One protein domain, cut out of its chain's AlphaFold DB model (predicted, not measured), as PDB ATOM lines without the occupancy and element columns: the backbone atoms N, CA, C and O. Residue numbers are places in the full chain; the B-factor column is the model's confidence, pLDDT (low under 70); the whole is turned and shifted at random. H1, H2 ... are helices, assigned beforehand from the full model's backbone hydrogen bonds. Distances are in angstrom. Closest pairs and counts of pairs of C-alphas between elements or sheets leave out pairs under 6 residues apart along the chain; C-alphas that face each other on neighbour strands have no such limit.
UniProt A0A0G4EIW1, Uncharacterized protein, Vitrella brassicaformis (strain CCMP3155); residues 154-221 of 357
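Overview. This is residues 154 to 221 of the 357 residues of an uncharacterized protein of Vitrella brassicaformis (strain CCMP3155) (UniProt A0A0G4EIW1). With little regular structure, the domain is a compact body of loops holding the short helices H1 and H2, from which residues 206 to 221 stick out as an arm ending in the longest helix, H3. The printed part has 68 residues, 19 of them in three named helices, H1, H2 and H3 in chain order, with no named strand; the class is all helix. It is only just loose, close to extended, with a radius of gyration of the C-alphas of 16.0 A, and spans 50 by 28 by 21 A.

Arrangement. Residues 206 to 221, of which 212 to 221 belong to H3, stand free. H2, residues 165 to 168, and H1, residues 154 to 158, are apart from H3 and from each other. Every O i to N i+4 pair is within hydrogen-bond range in H1 and H3; H2 is too short for such a pair.

Along the chain. H3 runs 14.2 A from C-alpha 212 at (-48.302, 1.635, -0.261) to C-alpha 221 at (-56.003, -9.625, 3.737). H2 measures 5.5 A and H1 6.5 A, beginning at C-alpha 154 at (-30.186, 21.051, 6.698).

Size, cuts and confidence. The farthest C-alphas, of Gly 160 and Arg 221, are 51.9 A apart. The printed part has no cut. H2 to H3 is a long link of 43 residues. The pLDDT is under 70 at residues 154 to 161 and 206 to 210.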
ATOM      1  N   TYR A 154     -29.626  19.945   5.909       55.97
ATOM      2  CA  TYR A 154     -30.186  21.051   6.698       55.97
ATOM      3  C   TYR A 154     -29.106  21.946   7.304       55.97
ATOM      4  O   TYR A 154     -29.377  23.118   7.570       55.97
ATOM      5  N   GLU A 155     -27.876  21.446   7.441       56.47
ATOM      6  CA  GLU A 155     -26.723  22.258   7.826       56.47
ATOM      7  C   GLU A 155     -26.492  23.414   6.855       56.47
ATOM      8  O   GLU A 155     -26.244  24.523   7.310       56.47
ATOM      9  N   GLY A 156     -26.687  23.225   5.545       58.75
ATOM     10  CA  GLY A 156     -26.569  24.315   4.564       58.75
ATOM     11  C   GLY A 156     -27.498  25.509   4.832       58.75
ATOM     12  O   GLY A 156     -27.147  26.640   4.513       58.75
ATOM     13  N   ARG A 157     -28.652  25.287   5.481       59.66
ATOM     14  CA  ARG A 157     -29.584  26.355   5.891       59.66
ATOM     15  C   ARG A 157     -29.265  26.944   7.269       59.66
ATOM     16  O   ARG A 157     -29.808  27.985   7.620       59.66
ATOM     17  N   LEU A 158     -28.434  26.258   8.050       59.81
ATOM     18  CA  LEU A 158     -28.082  26.600   9.429       59.81
ATOM     19  C   LEU A 158     -26.624  27.060   9.586       59.81
ATOM     20  O   LEU A 158     -26.247  27.459  10.688       59.81
ATOM     21  N   ARG A 159     -25.811  27.025   8.518       51.38
ATOM     22  CA  ARG A 159     -24.414  27.493   8.479       51.38
ATOM     23  C   ARG A 159     -24.355  28.983   8.836       51.38
ATOM     24  O   ARG A 159     -24.523  29.844   7.983       51.38
ATOM     25  N   GLY A 160     -24.169  29.266  10.125       59.22
ATOM     26  CA  GLY A 160     -24.029  30.610  10.697       59.22
ATOM     27  C   GLY A 160     -25.092  30.982  11.736       59.22
ATOM     28  O   GLY A 160     -24.895  31.911  12.515       59.22
ATOM     29  N   THR A 161     -26.207  30.252  11.822       63.94
ATOM     30  CA  THR A 161     -27.227  30.516  12.845       63.94
ATOM     31  C   THR A 161     -26.978  29.681  14.089       63.94
ATOM     32  O   THR A 161     -27.047  28.456  14.040       63.94
ATOM     33  N   VAL A 162     -26.748  30.375  15.206       80.56
ATOM     34  CA  VAL A 162     -26.736  29.836  16.574       80.56
ATOM     35  C   VAL A 162     -27.807  28.749  16.724       80.56
ATOM     36  O   VAL A 162     -28.996  29.018  16.517       80.56
ATOM     37  N   LEU A 163     -27.366  27.530  17.047       89.19
ATOM     38  CA  LEU A 163     -28.230  26.384  17.329       89.19
ATOM     39  C   LEU A 163     -29.241  26.759  18.416       89.19
ATOM     40  O   LEU A 163     -28.906  27.464  19.365       89.19
ATOM     41  N   ASN A 164     -30.484  26.296  18.279       93.19
ATOM     42  CA  ASN A 164     -31.464  26.505  19.337       93.19
ATOM     43  C   ASN A 164     -31.131  25.635  20.564       93.19
ATOM     44  O   ASN A 164     -30.453  24.609  20.439       93.19
ATOM     45  N   ILE A 165     -31.654  26.021  21.728       94.69
ATOM     46  CA  ILE A 165     -31.442  25.312  23.003       94.69
ATOM     47  C   ILE A 165     -31.805  23.823  22.865       94.69
ATOM     48  O   ILE A 165     -31.029  22.945  23.233       94.69
ATOM     49  N   GLY A 166     -32.943  23.522  22.231       93.38
ATOM     50  CA  GLY A 166     -33.415  22.152  22.029       93.38
ATOM     51  C   GLY A 166     -32.540  21.280  21.115       93.38
ATOM     52  O   GLY A 166     -32.678  20.056  21.143       93.38
ATOM     53  N   SER A 167     -31.652  21.864  20.307       93.00
ATOM     54  CA  SER A 167     -30.760  21.146  19.383       93.00
ATOM     55  C   SER A 167     -29.334  21.023  19.910       93.00
ATOM     56  O   SER A 167     -28.548  20.313  19.286       93.00
ATOM     57  N   MET A 168     -28.994  21.657  21.040       92.06
ATOM     58  CA  MET A 168     -27.651  21.558  21.628       92.06
ATOM     59  C   MET A 168     -27.285  20.100  21.930       92.06
ATOM     60  O   MET A 168     -26.243  19.630  21.492       92.06
ATOM     61  N   SER A 169     -28.207  19.339  22.527       88.31
ATOM     62  CA  SER A 169     -27.995  17.923  22.866       88.31
ATOM     63  C   SER A 169     -27.902  16.984  21.656       88.31
ATOM     64  O   SER A 169     -27.633  15.797  21.820       88.31
ATOM     65  N   HIS A 170     -28.182  17.469  20.440       86.25
ATOM     66  CA  HIS A 170     -28.106  16.637  19.239       86.25
ATOM     67  C   HIS A 170     -26.681  16.490  18.698       86.25
ATOM     68  O   HIS A 170     -26.437  15.562  17.935       86.25
ATOM     69  N   ARG A 171     -25.753  17.381  19.074       83.12
ATOM     70  CA  ARG A 171     -24.351  17.285  18.641       83.12
ATOM     71  C   ARG A 171     -23.647  16.071  19.235       83.12
ATOM     72  O   ARG A 171     -22.951  15.370  18.512       83.12
ATOM     73  N   ASP A 172     -23.886  15.811  20.514       87.69
ATOM     74  CA  ASP A 172     -23.082  14.844  21.268       87.69
ATOM     75  C   ASP A 172     -23.659  13.426  21.213       87.69
ATOM     76  O   ASP A 172     -22.953  12.450  21.445       87.69
ATOM     77  N   THR A 173     -24.955  13.290  20.902       85.25
ATOM     78  CA  THR A 173     -25.639  11.995  20.930       85.25
ATOM     79  C   THR A 173     -26.376  11.690  19.622       85.25
ATOM     80  O   THR A 173     -27.141  12.519  19.115       85.25
ATOM     81  N   PRO A 174     -26.257  10.456  19.091       80.50
ATOM     82  CA  PRO A 174     -27.007  10.032  17.906       80.50
ATOM     83  C   PRO A 174     -28.523   9.953  18.167       80.50
ATOM     84  O   PRO A 174     -29.321   9.884  17.228       80.50
ATOM     85  N   SER A 175     -28.939   9.975  19.437       86.12
ATOM     86  CA  SER A 175     -30.333   9.980  19.867       86.12
ATOM     87  C   SER A 175     -30.652  11.276  20.603       86.12
ATOM     88  O   SER A 175     -30.422  11.385  21.801       86.12
ATOM     89  N   CYS A 176     -31.238  12.244  19.897       90.25
ATOM     90  CA  CYS A 176     -31.688  13.478  20.532       90.25
ATOM     91  C   CYS A 176     -32.770  13.172  21.590       90.25
ATOM     92  O   CYS A 176     -33.796  12.577  21.234       90.25
ATOM     93  N   PRO A 177     -32.591  13.590  22.856       89.12
ATOM     94  CA  PRO A 177     -33.606  13.407  23.897       89.12
ATOM     95  C   PRO A 177     -34.815  14.333  23.691       89.12
ATOM     96  O   PRO A 177     -35.920  14.051  24.156       89.12
ATOM     97  N   ASN A 178     -34.627  15.434  22.960       91.31
ATOM     98  CA  ASN A 178     -35.652  16.449  22.780       91.31
ATOM     99  C   ASN A 178     -36.647  16.076  21.681       91.31
ATOM    100  O   ASN A 178     -36.303  15.601  20.596       91.31
ATOM    101  N   LYS A 179     -37.924  16.369  21.943       91.06
ATOM    102  CA  LYS A 179     -38.984  16.253  20.936       91.06
ATOM    103  C   LYS A 179     -38.676  17.184  19.759       91.06
ATOM    104  O   LYS A 179     -38.178  18.295  19.938       91.06
ATOM    105  N   ARG A 180     -39.009  16.735  18.547       92.62
ATOM    106  CA  ARG A 180     -38.886  17.542  17.327       92.62
ATOM    107  C   ARG A 180     -39.813  18.753  17.396       92.62
ATOM    108  O   ARG A 180     -40.986  18.621  17.741       92.62
ATOM    109  N   CYS A 181     -39.318  19.908  16.970       94.88
ATOM    110  CA  CYS A 181     -40.146  21.096  16.840       94.88
ATOM    111  C   CYS A 181     -41.159  20.920  15.705       94.88
ATOM    112  O   CYS A 181     -40.790  20.759  14.539       94.88
ATOM    113  N   TYR A 182     -42.445  20.983  16.043       94.12
ATOM    114  CA  TYR A 182     -43.529  20.877  15.066       94.12
ATOM    115  C   TYR A 182     -43.518  22.037  14.055       94.12
ATOM    116  O   TYR A 182     -43.767  21.838  12.868       94.12
ATOM    117  N   TRP A 183     -43.151  23.238  14.509       93.88
ATOM    118  CA  TRP A 183     -43.259  24.477  13.732       93.88
ATOM    119  C   TRP A 183     -42.055  24.775  12.830       93.88
ATOM    120  O   TRP A 183     -42.182  25.559  11.893       93.88
ATOM    121  N   PHE A 184     -40.905  24.131  13.058       93.25
ATOM    122  CA  PHE A 184     -39.664  24.411  12.321       93.25
ATOM    123  C   PHE A 184     -39.791  24.207  10.803       93.25
ATOM    124  O   PHE A 184     -39.227  24.972  10.029       93.25
ATOM    125  N   GLY A 185     -40.569  23.207  10.369       88.00
ATOM    126  CA  GLY A 185     -40.794  22.920   8.947       88.00
ATOM    127  C   GLY A 185     -41.886  23.764   8.280       88.00
ATOM    128  O   GLY A 185     -42.163  23.566   7.098       88.00
ATOM    129  N   THR A 186     -42.552  24.661   9.011       91.75
ATOM    130  CA  THR A 186     -43.589  25.524   8.427       91.75
ATOM    131  C   THR A 186     -42.966  26.704   7.684       91.75
ATOM    132  O   THR A 186     -41.842  27.103   7.977       91.75
ATOM    133  N   LYS A 187     -43.701  27.317   6.742       92.94
ATOM    134  CA  LYS A 187     -43.226  28.510   6.010       92.94
ATOM    135  C   LYS A 187     -42.856  29.674   6.940       92.94
ATOM    136  O   LYS A 187     -41.968  30.445   6.607       92.94
ATOM    137  N   ARG A 188     -43.533  29.782   8.090       94.31
ATOM    138  CA  ARG A 188     -43.277  30.807   9.114       94.31
ATOM    139  C   ARG A 188     -42.105  30.459  10.039       94.31
ATOM    140  O   ARG A 188     -41.614  31.337  10.736       94.31
ATOM    141  N   GLY A 189     -41.648  29.205  10.044       93.31
ATOM    142  CA  GLY A 189     -40.632  28.719  10.972       93.31
ATOM    143  C   GLY A 189     -41.141  28.578  12.411       93.31
ATOM    144  O   GLY A 189     -42.329  28.724  12.706       93.31
ATOM    145  N   CYS A 190     -40.233  28.243  13.329       95.75
ATOM    146  CA  CYS A 190     -40.566  28.164  14.747       95.75
ATOM    147  C   CYS A 190     -40.707  29.566  15.349       95.75
ATOM    148  O   CYS A 190     -39.745  30.328  15.358       95.75
ATOM    149  N   TRP A 191     -41.865  29.856  15.941       95.56
ATOM    150  CA  TRP A 191     -42.140  31.099  16.669       95.56
ATOM    151  C   TRP A 191     -41.165  31.394  17.824       95.56
ATOM    152  O   TRP A 191     -40.843  32.552  18.058       95.56
ATOM    153  N   LYS A 192     -40.637  30.364  18.507       95.69
ATOM    154  CA  LYS A 192     -39.620  30.518  19.568       95.69
ATOM    155  C   LYS A 192     -38.205  30.786  19.027       95.69
ATOM    156  O   LYS A 192     -37.309  31.144  19.789       95.69
ATOM    157  N   GLY A 193     -37.968  30.572  17.729       93.44
ATOM    158  CA  GLY A 193     -36.663  30.774  17.099       93.44
ATOM    159  C   GLY A 193     -35.530  30.005  17.793       93.44
ATOM    160  O   GLY A 193     -35.557  28.773  17.866       93.44
ATOM    161  N   LYS A 194     -34.533  30.745  18.295       94.06
ATOM    162  CA  LYS A 194     -33.348  30.215  19.000       94.06
ATOM    163  C   LYS A 194     -33.655  29.718  20.418       94.06
ATOM    164  O   LYS A 194     -32.954  28.845  20.918       94.06
ATOM    165  N   LEU A 195     -34.729  30.205  21.035       95.62
ATOM    166  CA  LEU A 195     -35.171  29.809  22.378       95.62
ATOM    167  C   LEU A 195     -36.140  28.619  22.342       95.62
ATOM    168  O   LEU A 195     -36.919  28.398  23.262       95.62
ATOM    169  N   CYS A 196     -36.182  27.876  21.233       95.88
ATOM    170  CA  CYS A 196     -37.023  26.697  21.155       95.88
ATOM    171  C   CYS A 196     -36.388  25.539  21.931       95.88
ATOM    172  O   CYS A 196     -35.304  25.076  21.581       95.88
ATOM    173  N   ASP A 197     -37.123  25.025  22.915       95.69
ATOM    174  CA  ASP A 197     -36.758  23.847  23.720       95.69
ATOM    175  C   ASP A 197     -36.878  22.527  22.929       95.69
ATOM    176  O   ASP A 197     -36.547  21.447  23.409       95.69
ATOM    177  N   HIS A 198     -37.380  22.593  21.691       95.00
ATOM    178  CA  HIS A 198     -37.530  21.450  20.800       95.00
ATOM    179  C   HIS A 198     -36.432  21.417  19.737       95.00
ATOM    180  O   HIS A 198     -36.013  22.445  19.198       95.00
ATOM    181  N   CYS A 199     -36.017  20.211  19.361       94.69
ATOM    182  CA  CYS A 199     -34.952  20.031  18.386       94.69
ATOM    183  C   CYS A 199     -35.427  20.408  16.972       94.69
ATOM    184  O   CYS A 199     -36.457  19.917  16.490       94.69
ATOM    185  N   HIS A 200     -34.677  21.288  16.304       93.38
ATOM    186  CA  HIS A 200     -34.873  21.653  14.894       93.38
ATOM    187  C   HIS A 200     -34.134  20.694  13.952       93.38
ATOM    188  O   HIS A 200     -34.552  20.512  12.811       93.38
ATOM    189  N   LEU A 201     -33.073  20.050  14.443       91.75
ATOM    190  CA  LEU A 201     -32.233  19.142  13.662       91.75
ATOM    191  C   LEU A 201     -32.813  17.737  13.522       91.75
ATOM    192  O   LEU A 201     -32.490  17.028  12.572       91.75
ATOM    193  N   CYS A 202     -33.695  17.328  14.438       91.12
ATOM    194  CA  CYS A 202     -34.368  16.048  14.314       91.12
ATOM    195  C   CYS A 202     -35.205  16.030  13.036       91.12
ATOM    196  O   CYS A 202     -36.307  16.594  12.967       91.12
ATOM    197  N   LEU A 203     -34.699  15.311  12.034       81.81
ATOM    198  CA  LEU A 203     -35.507  14.884  10.911       81.81
ATOM    199  C   LEU A 203     -36.728  14.158  11.475       81.81
ATOM    200  O   LEU A 203     -36.619  13.456  12.490       81.81
ATOM    201  N   PRO A 204     -37.914  14.338  10.870       76.19
ATOM    202  CA  PRO A 204     -39.047  13.518  11.242       76.19
ATOM    203  C   PRO A 204     -38.561  12.080  11.126       76.19
ATOM    204  O   PRO A 204     -38.197  11.669  10.024       76.19
ATOM    205  N   ARG A 205     -38.491  11.352  12.257       70.12
ATOM    206  CA  ARG A 205     -38.293   9.904  12.244       70.12
ATOM    207  C   ARG A 205     -39.352   9.434  11.286       70.12
ATOM    208  O   ARG A 205     -40.536   9.526  11.624       70.12
ATOM    209  N   GLY A 206     -38.943   9.102  10.063       60.88
ATOM    210  CA  GLY A 206     -39.878   8.716   9.038       60.88
ATOM    211  C   GLY A 206     -40.671   7.616   9.700       60.88
ATOM    212  O   GLY A 206     -40.094   6.587  10.054       60.88
ATOM    213  N   LYS A 207     -41.961   7.851   9.975       58.88
ATOM    214  CA  LYS A 207     -42.879   6.736  10.160       58.88
ATOM    215  C   LYS A 207     -42.634   5.978   8.879       58.88
ATOM    216  O   LYS A 207     -43.027   6.529   7.851       58.88
ATOM    217  N   LYS A 208     -41.839   4.887   8.932       61.94
ATOM    218  CA  LYS A 208     -41.370   4.150   7.750       61.94
ATOM    219  C   LYS A 208     -42.577   4.143   6.845       61.94
ATOM    220  O   LYS A 208     -43.588   3.635   7.345       61.94
ATOM    221  N   PRO A 209     -42.566   4.871   5.708       61.16
ATOM    222  CA  PRO A 209     -43.795   5.172   4.995       61.16
ATOM    223  C   PRO A 209     -44.442   3.820   4.825       61.16
ATOM    224  O   PRO A 209     -43.811   2.972   4.197       61.16
ATOM    225  N   LYS A 210     -45.558   3.562   5.539       64.56
ATOM    226  CA  LYS A 210     -46.178   2.233   5.551       64.56
ATOM    227  C   LYS A 210     -46.386   1.985   4.088       64.56
ATOM    228  O   LYS A 210     -47.136   2.752   3.472       64.56
ATOM    229  N   SER A 211     -45.566   1.097   3.523       72.75
ATOM    230  CA  SER A 211     -45.332   1.167   2.092       72.75
ATOM    231  C   SER A 211     -46.709   1.037   1.465       72.75
ATOM    232  O   SER A 211     -47.581   0.349   2.007       72.75
ATOM    233  N   ARG A 212     -46.987   1.766   0.384       81.19
ATOM    234  CA  ARG A 212     -48.302   1.635  -0.261       81.19
ATOM    235  C   ARG A 212     -48.634   0.151  -0.503       81.19
ATOM    236  O   ARG A 212     -49.803  -0.205  -0.430       81.19
ATOM    237  N   LYS A 213     -47.599  -0.693  -0.655       84.88
ATOM    238  CA  LYS A 213     -47.640  -2.157  -0.577       84.88
ATOM    239  C   LYS A 213     -48.216  -2.684   0.750       84.88
ATOM    240  O   LYS A 213     -49.295  -3.240   0.699       84.88
ATOM    241  N   GLN A 214     -47.654  -2.397   1.929       87.12
ATOM    242  CA  GLN A 214     -48.251  -2.798   3.223       87.12
ATOM    243  C   GLN A 214     -49.715  -2.366   3.407       87.12
ATOM    244  O   GLN A 214     -50.507  -3.102   3.992       87.12
ATOM    245  N   ARG A 215     -50.102  -1.174   2.930       87.88
ATOM    246  CA  ARG A 215     -51.510  -0.741   3.001       87.88
ATOM    247  C   ARG A 215     -52.399  -1.535   2.034       87.88
ATOM    248  O   ARG A 215     -53.533  -1.839   2.392       87.88
ATOM    249  N   ARG A 216     -51.898  -1.869   0.838       91.38
ATOM    250  CA  ARG A 216     -52.583  -2.737  -0.136       91.38
ATOM    251  C   ARG A 216     -52.675  -4.177   0.362       91.38
ATOM    252  O   ARG A 216     -53.761  -4.731   0.306       91.38
ATOM    253  N   ASP A 217     -51.606  -4.722   0.926       91.81
ATOM    254  CA  ASP A 217     -51.562  -6.075   1.483       91.81
ATOM    255  C   ASP A 217     -52.512  -6.195   2.676       91.81
ATOM    256  O   ASP A 217     -53.303  -7.131   2.744       91.81
ATOM    257  N   LYS A 218     -52.532  -5.198   3.574       92.38
ATOM    258  CA  LYS A 218     -53.512  -5.161   4.669       92.38
ATOM    259  C   LYS A 218     -54.950  -5.073   4.145       92.38
ATOM    260  O   LYS A 218     -55.830  -5.698   4.722       92.38
ATOM    261  N   LYS A 219     -55.195  -4.324   3.060       93.06
ATOM    262  CA  LYS A 219     -56.521  -4.254   2.425       93.06
ATOM    263  C   LYS A 219     -56.906  -5.581   1.754       93.06
ATOM    264  O   LYS A 219     -58.052  -5.980   1.894       93.06
ATOM    265  N   ARG A 220     -55.974  -6.264   1.076       92.38
ATOM    266  CA  ARG A 220     -56.191  -7.596   0.478       92.38
ATOM    267  C   ARG A 220     -56.528  -8.635   1.543       92.38
ATOM    268  O   ARG A 220     -57.577  -9.253   1.451       92.38
ATOM    269  N   ARG A 221     -55.732  -8.713   2.613       92.38
ATOM    270  CA  ARG A 221     -56.003  -9.625   3.737       92.38
ATOM    271  C   ARG A 221     -57.336  -9.332   4.431       92.38
ATOM    272  O   ARG A 221     -58.028 -10.253   4.833       92.38
TER     273      ARG A 221